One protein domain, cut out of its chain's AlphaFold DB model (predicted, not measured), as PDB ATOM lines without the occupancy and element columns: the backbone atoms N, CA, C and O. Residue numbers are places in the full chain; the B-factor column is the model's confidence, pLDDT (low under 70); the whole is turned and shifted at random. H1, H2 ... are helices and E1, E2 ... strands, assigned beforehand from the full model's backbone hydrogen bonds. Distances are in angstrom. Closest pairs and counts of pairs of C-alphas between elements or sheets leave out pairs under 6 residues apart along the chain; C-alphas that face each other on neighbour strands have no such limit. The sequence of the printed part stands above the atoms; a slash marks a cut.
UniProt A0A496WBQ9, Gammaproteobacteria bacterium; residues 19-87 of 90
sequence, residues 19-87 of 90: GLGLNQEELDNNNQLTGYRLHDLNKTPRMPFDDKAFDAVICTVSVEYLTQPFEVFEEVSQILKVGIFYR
ATOM      1  N   GLY A  19     495.027 180.784 354.205       90.75
ATOM      2  CA  GLY A  19     494.273 181.984 353.855       90.75
ATOM      3  C   GLY A  19     494.012 182.868 355.072       90.75
ATOM      4  O   GLY A  19     493.663 182.383 356.144       90.75
ATOM      5  N   LEU A  20     494.123 184.182 354.908       90.88
ATOM      6  CA  LEU A  20     493.717 185.148 355.928       90.88
ATOM      7  C   LEU A  20     492.641 186.065 355.355       90.88
ATOM      8  O   LEU A  20     492.919 186.814 354.417       90.88
ATOM      9  N   GLY A  21     491.421 185.992 355.880       89.12
ATOM     10  CA  GLY A  21     490.265 186.691 355.317       89.12
ATOM     11  C   GLY A  21     489.243 187.110 356.366       89.12
ATOM     12  O   GLY A  21     489.436 186.905 357.561       89.12
ATOM     13  N   LEU A  22     488.152 187.718 355.906       88.50
ATOM     14  CA  LEU A  22     487.083 188.248 356.765       88.50
ATOM     15  C   LEU A  22     485.797 187.428 356.713       88.50
ATOM     16  O   LEU A  22     484.975 187.529 357.622       88.50
ATOM     17  N   ASN A  23     485.609 186.653 355.647       89.62
ATOM     18  CA  ASN A  23     484.383 185.920 355.388       89.62
ATOM     19  C   ASN A  23     484.645 184.418 355.466       89.62
ATOM     20  O   ASN A  23     485.428 183.867 354.696       89.62
ATOM     21  N   GLN A  24     483.965 183.775 356.408       88.38
ATOM     22  CA  GLN A  24     484.080 182.349 356.667       88.38
ATOM     23  C   GLN A  24     483.651 181.517 355.454       88.38
ATOM     24  O   GLN A  24     484.375 180.632 355.013       88.38
ATOM     25  N   GLU A  25     482.517 181.872 354.855       86.69
ATOM     26  CA  GLU A  25     481.950 181.153 353.717       86.69
ATOM     27  C   GLU A  25     482.872 181.217 352.493       86.69
ATOM     28  O   GLU A  25     483.073 180.215 351.813       86.69
ATOM     29  N   GLU A  26     483.493 182.367 352.229       86.88
ATOM     30  CA  GLU A  26     484.458 182.494 351.131       86.88
ATOM     31  C   GLU A  26     485.695 181.624 351.361       86.88
ATOM     32  O   GLU A  26     486.168 180.972 350.433       86.88
ATOM     33  N   LEU A  27     486.213 181.594 352.590       87.62
ATOM     34  CA  LEU A  27     487.405 180.818 352.922       87.62
ATOM     35  C   LEU A  27     487.140 179.308 352.878       87.62
ATOM     36  O   LEU A  27     487.981 178.573 352.366       87.62
ATOM     37  N   ASP A  28     485.973 178.858 353.345       85.69
ATOM     38  CA  ASP A  28     485.573 177.444 353.292       85.69
ATOM     39  C   ASP A  28     485.395 176.939 351.852       85.69
ATOM     40  O   ASP A  28     485.653 175.771 351.570       85.69
ATOM     41  N   ASN A  29     484.985 177.811 350.925       86.75
ATOM     42  CA  ASN A  29     484.814 177.460 349.512       86.75
ATOM     43  C   ASN A  29     486.114 177.542 348.685       86.75
ATOM     44  O   ASN A  29     486.104 177.242 347.489       86.75
ATOM     45  N   ASN A  30     487.237 177.943 349.286       85.88
ATOM     46  CA  ASN A  30     488.506 178.070 348.579       85.88
ATOM     47  C   ASN A  30     489.322 176.769 348.635       85.88
ATOM     48  O   ASN A  30     490.147 176.553 349.521       85.88
ATOM     49  N   ASN A  31     489.150 175.935 347.607       85.12
ATOM     50  CA  ASN A  31     489.804 174.625 347.483       85.12
ATOM     51  C   ASN A  31     491.343 174.672 347.377       85.12
ATOM     52  O   ASN A  31     491.978 173.621 347.392       85.12
ATOM     53  N   GLN A  32     491.948 175.854 347.208       85.44
ATOM     54  CA  GLN A  32     493.408 176.009 347.160       85.44
ATOM     55  C   GLN A  32     494.026 176.234 348.549       85.44
ATOM     56  O   GLN A  32     495.247 176.314 348.652       85.44
ATOM     57  N   LEU A  33     493.217 176.387 349.603       87.44
ATOM     58  CA  LEU A  33     493.695 176.567 350.973       87.44
ATOM     59  C   LEU A  33     493.817 175.219 351.689       87.44
ATOM     60  O   LEU A  33     492.898 174.405 351.653       87.44
ATOM     61  N   THR A  34     494.920 175.013 352.408       89.06
ATOM     62  CA  THR A  34     495.057 173.907 353.375       89.06
ATOM     63  C   THR A  34     494.547 174.301 354.766       89.06
ATOM     64  O   THR A  34     494.281 173.443 355.606       89.06
ATOM     65  N   GLY A  35     494.334 175.600 355.002       90.50
ATOM     66  CA  GLY A  35     493.654 176.136 356.177       90.50
ATOM     67  C   GLY A  35     493.432 177.644 356.073       90.50
ATOM     68  O   GLY A  35     493.895 178.295 355.137       90.50
ATOM     69  N   TYR A  36     492.735 178.235 357.043       92.94
ATOM     70  CA  TYR A  36     492.548 179.687 357.084       92.94
ATOM     71  C   TYR A  36     492.430 180.255 358.501       92.94
ATOM     72  O   TYR A  36     492.283 179.529 359.491       92.94
ATOM     73  N   ARG A  37     492.495 181.584 358.598       92.56
ATOM     74  CA  ARG A  37     492.178 182.373 359.792       92.56
ATOM     75  C   ARG A  37     491.240 183.518 359.422       92.56
ATOM     76  O   ARG A  37     491.505 184.259 358.474       92.56
ATOM     77  N   LEU A  38     490.174 183.675 360.205       92.81
ATOM     78  CA  LEU A  38     489.360 184.885 360.185       92.81
ATOM     79  C   LEU A  38     490.093 185.982 360.945       92.81
ATOM     80  O   LEU A  38     490.277 185.882 362.158       92.81
ATOM     81  N   HIS A  39     490.546 187.004 360.232       92.38
ATOM     82  CA  HIS A  39     491.335 188.068 360.828       92.38
ATOM     83  C   HIS A  39     491.224 189.367 360.030       92.38
ATOM     84  O   HIS A  39     491.420 189.393 358.814       92.38
ATOM     85  N   ASP A  40     490.916 190.448 360.742       91.81
ATOM     86  CA  ASP A  40     490.737 191.782 360.182       91.81
ATOM     87  C   ASP A  40     491.973 192.641 360.427       91.81
ATOM     88  O   ASP A  40     492.125 193.231 361.497       91.81
ATOM     89  N   LEU A  41     492.824 192.745 359.403       91.00
ATOM     90  CA  LEU A  41     494.061 193.529 359.444       91.00
ATOM     91  C   LEU A  41     493.821 195.034 359.638       91.00
ATOM     92  O   LEU A  41     494.709 195.736 360.111       91.00
ATOM     93  N   ASN A  42     492.625 195.539 359.316       90.94
ATOM     94  CA  ASN A  42     492.286 196.946 359.534       90.94
ATOM     95  C   ASN A  42     491.877 197.229 360.984       90.94
ATOM     96  O   ASN A  42     491.981 198.369 361.434       90.94
ATOM     97  N   LYS A  43     491.414 196.212 361.722       92.75
ATOM     98  CA  LYS A  43     491.140 196.307 363.167       92.75
ATOM     99  C   LYS A  43     492.336 195.903 364.012       92.75
ATOM    100  O   LYS A  43     492.531 196.430 365.104       92.75
ATOM    101  N   THR A  44     493.096 194.916 363.559       92.88
ATOM    102  CA  THR A  44     494.255 194.378 364.259       92.88
ATOM    103  C   THR A  44     495.327 194.098 363.215       92.88
ATOM    104  O   THR A  44     495.273 193.061 362.576       92.88
ATOM    105  N   PRO A  45     496.302 194.998 363.020       90.56
ATOM    106  CA  PRO A  45     497.321 194.837 361.979       90.56
ATOM    107  C   PRO A  45     498.320 193.705 362.278       90.56
ATOM    108  O   PRO A  45     499.089 193.323 361.400       90.56
ATOM    109  N   ARG A  46     498.282 193.154 363.501       92.88
ATOM    110  CA  ARG A  46     499.160 192.088 363.984       92.88
ATOM    111  C   ARG A  46     498.841 190.737 363.353       92.88
ATOM    112  O   ARG A  46     497.711 190.264 363.463       92.88
ATOM    113  N   MET A  47     499.849 190.058 362.809       92.00
ATOM    114  CA  MET A  47     499.653 188.750 362.184       92.00
ATOM    115  C   MET A  47     499.323 187.669 363.231       92.00
ATOM    116  O   MET A  47     500.014 187.551 364.244       92.00
ATOM    117  N   PRO A  48     498.286 186.834 363.016       93.12
ATOM    118  CA  PRO A  48     497.873 185.797 363.964       93.12
ATOM    119  C   PRO A  48     498.711 184.513 363.820       93.12
ATOM    120  O   PRO A  48     498.162 183.408 363.801       93.12
ATOM    121  N   PHE A  49     500.029 184.652 363.670       93.31
ATOM    122  CA  PHE A  49     500.957 183.554 363.409       93.31
ATOM    123  C   PHE A  49     502.263 183.734 364.182       93.31
ATOM    124  O   PHE A  49     502.593 184.842 364.598       93.31
ATOM    125  N   ASP A  50     502.995 182.636 364.350       92.88
ATOM    126  CA  ASP A  50     504.311 182.655 364.980       92.88
ATOM    127  C   ASP A  50     505.374 183.262 364.049       92.88
ATOM    128  O   ASP A  50     505.270 183.208 362.815       92.88
ATOM    129  N   ASP A  51     506.435 183.797 364.650       92.19
ATOM    130  CA  ASP A  51     507.599 184.304 363.929       92.19
ATOM    131  C   ASP A  51     508.195 183.212 363.032       92.19
ATOM    132  O   ASP A  51     508.355 182.059 363.443       92.19
ATOM    133  N   LYS A  52     508.596 183.588 361.812       91.31
ATOM    134  CA  LYS A  52     509.230 182.673 360.847       91.31
ATOM    135  C   LYS A  52     508.402 181.402 360.578       91.31
ATOM    136  O   LYS A  52     508.957 180.325 360.355       91.31
ATOM    137  N   ALA A  53     507.076 181.511 360.576       91.31
ATOM    138  CA  ALA A  53     506.184 180.409 360.231       91.31
ATOM    139  C   ALA A  53     506.144 180.121 358.716       91.31
ATOM    140  O   ALA A  53     506.040 178.959 358.318       91.31
ATOM    141  N   PHE A  54     506.285 181.145 357.867       89.69
ATOM    142  CA  PHE A  54     506.037 181.038 356.425       89.69
ATOM    143  C   PHE A  54     507.277 181.277 355.568       89.69
ATOM    144  O   PHE A  54     508.153 182.074 355.898       89.69
ATOM    145  N   ASP A  55     507.323 180.602 354.424       88.56
ATOM    146  CA  ASP A  55     508.369 180.771 353.413       88.56
ATOM    147  C   ASP A  55     508.049 181.914 352.432       88.56
ATOM    148  O   ASP A  55     508.958 182.534 351.882       88.56
ATOM    149  N   ALA A  56     506.763 182.225 352.238       87.44
ATOM    150  CA  ALA A  56     506.296 183.324 351.400       87.44
ATOM    151  C   ALA A  56     504.935 183.850 351.879       87.44
ATOM    152  O   ALA A  56     504.128 183.111 352.442       87.44
ATOM    153  N   VAL A  57     504.663 185.126 351.593       88.25
ATOM    154  CA  VAL A  57     503.341 185.747 351.758       88.25
ATOM    155  C   VAL A  57     502.906 186.333 350.424       88.25
ATOM    156  O   VAL A  57     503.688 187.005 349.748       88.25
ATOM    157  N   ILE A  58     501.648 186.074 350.065       86.38
ATOM    158  CA  ILE A  58     501.017 186.560 348.840       86.38
ATOM    159  C   ILE A  58     499.854 187.467 349.225       86.38
ATOM    160  O   ILE A  58     498.971 187.091 349.997       86.38
ATOM    161  N   CYS A  59     499.845 188.675 348.669       83.75
ATOM    162  CA  CYS A  59     498.751 189.619 348.839       83.75
ATOM    163  C   CYS A  59     498.265 190.109 347.473       83.75
ATOM    164  O   CYS A  59     498.861 191.016 346.889       83.75
ATOM    165  N   THR A  60     497.170 189.521 346.994       78.56
ATOM    166  CA  THR A  60     496.558 189.834 345.695       78.56
ATOM    167  C   THR A  60     495.401 190.809 345.881       78.56
ATOM    168  O   THR A  60     494.548 190.572 346.735       78.56
ATOM    169  N   VAL A  61     495.396 191.920 345.133       70.75
ATOM    170  CA  VAL A  61     494.310 192.935 345.073       70.75
ATOM    171  C   VAL A  61     493.764 193.431 346.424       70.75
ATOM    172  O   VAL A  61     492.639 193.894 346.522       70.75
ATOM    173  N   SER A  62     494.541 193.304 347.509       74.44
ATOM    174  CA  SER A  62     494.060 193.636 348.863       74.44
ATOM    175  C   SER A  62     494.815 194.781 349.534       74.44
ATOM    176  O   SER A  62     494.331 195.324 350.521       74.44
ATOM    177  N   VAL A  63     496.014 195.134 349.050       79.38
ATOM    178  CA  VAL A  63     496.872 196.131 349.724       79.38
ATOM    179  C   VAL A  63     496.205 197.505 349.757       79.38
ATOM    180  O   VAL A  63     496.343 198.227 350.736       79.38
ATOM    181  N   GLU A  64     495.456 197.853 348.711       80.31
ATOM    182  CA  GLU A  64     494.753 199.135 348.596       80.31
ATOM    183  C   GLU A  64     493.634 199.330 349.629       80.31
ATOM    184  O   GLU A  64     493.230 200.462 349.887       80.31
ATOM    185  N   TYR A  65     493.169 198.247 350.256       84.25
ATOM    186  CA  TYR A  65     492.131 198.280 351.285       84.25
ATOM    187  C   TYR A  65     492.693 198.326 352.712       84.25
ATOM    188  O   TYR A  65     491.913 198.368 353.666       84.25
ATOM    189  N   LEU A  66     494.021 198.299 352.879       88.75
ATOM    190  CA  LEU A  66     494.648 198.383 354.194       88.75
ATOM    191  C   LEU A  66     494.693 199.834 354.681       88.75
ATOM    192  O   LEU A  66     495.235 200.709 354.009       88.75
ATOM    193  N   THR A  67     494.177 200.079 355.883       92.62
ATOM    194  CA  THR A  67     494.252 201.387 356.553       92.62
ATOM    195  C   THR A  67     495.642 201.654 357.127       92.62
ATOM    196  O   THR A  67     496.061 202.806 357.206       92.62
ATOM    197  N   GLN A  68     496.365 200.590 357.496       91.44
ATOM    198  CA  GLN A  68     497.699 200.638 358.107       91.44
ATOM    199  C   GLN A  68     498.679 199.702 357.370       91.44
ATOM    200  O   GLN A  68     499.181 198.737 357.946       91.44
ATOM    201  N   PRO A  69     498.960 199.938 356.073       90.00
ATOM    202  CA  PRO A  69     499.725 198.998 355.255       90.00
ATOM    203  C   PRO A  69     501.156 198.783 355.761       90.00
ATOM    204  O   PRO A  69     501.647 197.663 355.707       90.00
ATOM    205  N   PHE A  70     501.826 199.823 356.272       90.81
ATOM    206  CA  PHE A  70     503.202 199.702 356.768       90.81
ATOM    207  C   PHE A  70     503.310 198.788 357.991       90.81
ATOM    208  O   PHE A  70     504.186 197.931 358.011       90.81
ATOM    209  N   GLU A  71     502.393 198.920 358.952       92.56
ATOM    210  CA  GLU A  71     502.333 198.052 360.137       92.56
ATOM    211  C   GLU A  71     502.072 196.600 359.730       92.56
ATOM    212  O   GLU A  71     502.757 195.686 360.176       92.56
ATOM    213  N   VAL A  72     501.142 196.389 358.795       92.00
ATOM    214  CA  VAL A  72     500.871 195.054 358.249       92.00
ATOM    215  C   VAL A  72     502.110 194.475 357.561       92.00
ATOM    216  O   VAL A  72     502.400 193.295 357.730       92.00
ATOM    217  N   PHE A  73     502.865 195.265 356.792       90.56
ATOM    218  CA  PHE A  73     504.090 194.779 356.145       90.56
ATOM    219  C   PHE A  73     505.223 194.491 357.136       90.56
ATOM    220  O   PHE A  73     505.989 193.552 356.911       90.56
ATOM    221  N   GLU A  74     505.322 195.248 358.228       92.00
ATOM    222  CA  GLU A  74     506.248 194.950 359.320       92.00
ATOM    223  C   GLU A  74     505.905 193.601 359.960       92.00
ATOM    224  O   GLU A  74     506.770 192.733 360.073       92.00
ATOM    225  N   GLU A  75     504.633 193.356 360.249       93.25
ATOM    226  CA  GLU A  75     504.151 192.081 360.786       93.25
ATOM    227  C   GLU A  75     504.345 190.914 359.805       93.25
ATOM    228  O   GLU A  75     504.771 189.826 360.194       93.25
ATOM    229  N   VAL A  76     504.135 191.136 358.501       91.44
ATOM    230  CA  VAL A  76     504.478 190.149 357.461       91.44
ATOM    231  C   VAL A  76     505.964 189.794 357.506       91.44
ATOM    232  O   VAL A  76     506.326 188.629 357.342       91.44
ATOM    233  N   SER A  77     506.839 190.775 357.727       90.25
ATOM    234  CA  SER A  77     508.278 190.519 357.787       90.25
ATOM    235  C   SER A  77     508.675 189.639 358.980       90.25
ATOM    236  O   SER A  77     509.617 188.858 358.861       90.25
ATOM    237  N   GLN A  78     507.934 189.706 360.093       91.50
ATOM    238  CA  GLN A  78     508.185 188.901 361.293       91.50
ATOM    239  C   GLN A  78     507.810 187.426 361.094       91.50
ATOM    240  O   GLN A  78     508.539 186.527 361.518       91.50
ATOM    241  N   ILE A  79     506.711 187.155 360.384       92.50
ATOM    242  CA  ILE A  79     506.230 185.783 360.149       92.50
ATOM    243  C   ILE A  79     506.977 185.056 359.015       92.50
ATOM    244  O   ILE A  79     506.784 183.855 358.829       92.50
ATOM    245  N   LEU A  80     507.837 185.747 358.257       90.69
ATOM    246  CA  LEU A  80     508.625 185.172 357.161       90.69
ATOM    247  C   LEU A  80     509.969 184.596 357.649       90.69
ATOM    248  O   LEU A  80     510.744 185.269 358.325       90.69
ATOM    249  N   LYS A  81     510.294 183.351 357.261       86.56
ATOM    250  CA  LYS A  81     511.580 182.686 357.575       86.56
ATOM    251  C   LYS A  81     512.771 183.377 356.916       86.56
ATOM    252  O   LYS A  81     513.823 183.540 357.536       86.56
ATOM    253  N   VAL A  82     512.600 183.745 355.648       75.31
ATOM    254  CA  VAL A  82     513.557 184.463 354.800       75.31
ATOM    255  C   VAL A  82     512.737 185.427 353.940       75.31
ATOM    256  O   VAL A  82     511.679 185.051 353.447       75.31
ATOM    257  N   GLY A  83     513.186 186.679 353.809       57.53
ATOM    258  CA  GLY A  83     512.398 187.809 353.298       57.53
ATOM    259  C   GLY A  83     512.045 187.768 351.807       57.53
ATOM    260  O   GLY A  83     512.495 188.625 351.049       57.53
ATOM    261  N   ILE A  84     511.216 186.814 351.386       56.75
ATOM    262  CA  ILE A  84     510.601 186.791 350.058       56.75
ATOM    263  C   ILE A  84     509.131 187.190 350.201       56.75
ATOM    264  O   ILE A  84     508.267 186.396 350.571       56.75
ATOM    265  N   PHE A  85     508.850 188.453 349.888       59.56
ATOM    266  CA  PHE A  85     507.491 188.962 349.753       59.56
ATOM    267  C   PHE A  85     507.094 188.943 348.274       59.56
ATOM    268  O   PHE A  85     507.663 189.686 347.471       59.56
ATOM    269  N   TYR A  86     506.131 188.099 347.898       57.72
ATOM    270  CA  TYR A  86     505.642 188.024 346.520       57.72
ATOM    271  C   TYR A  86     504.359 188.846 346.385       57.72
ATOM    272  O   TYR A  86     503.285 188.475 346.859       57.72
ATOM    273  N   ARG A  87     504.468 189.996 345.716       50.34
ATOM    274  CA  ARG A  87     503.328 190.862 345.405       50.34
ATOM    275  C   ARG A  87     502.762 190.475 344.039       50.34
ATOM    276  O   ARG A  87     503.388 190.759 343.023       50.34
TER     277      ARG A  87
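Overview. This is residues 19 to 87 of the 90 residues of a protein of Gammaproteobacteria bacterium (UniProt A0A496WBQ9). With little regular structure, a small parallel sheet of E1 and E2 and short helix H1 make one end; the longer helix H2 stands toward the other, and looping residues 39 to 68 join the two. The 69 printed residues run E1, H1, E2, H2, mixed helices and strands, with only 23 in named elements. The whole is compact, radius of gyration of the C-alphas 11.9 A, spanning 30 by 25 by 21 A.

Along the chain. E1 is residues 19 to 21, from C-alpha 19 at (494.273, 181.984, 353.855); E2 is 35 to 38, 10.5 A. H1 is 24 to 28. H2 is 69 to 79, 15.5 A, ending at (506.230, 185.783, 360.149).

Arrangement. E1 and E2 are parallel at 19 degrees, N 37 and O 19 within hydrogen-bond range at 2.8 A. E1, H1 and E2 form a strand-helix-strand unit, parallel neighbour strands with a helix between, its crossover right-handed. H1's closest C-alpha pair with E2 is Leu 27 and Tyr 36, 6.7 A. H2 is apart from E1 and H1. In H1 and H2 every O i to N i+4 pair is within range.

Size, cuts and confidence. The printed part has no cut. The link E2 to H2 is long, 30 residues. Residues 83 to 87 have pLDDT under 70.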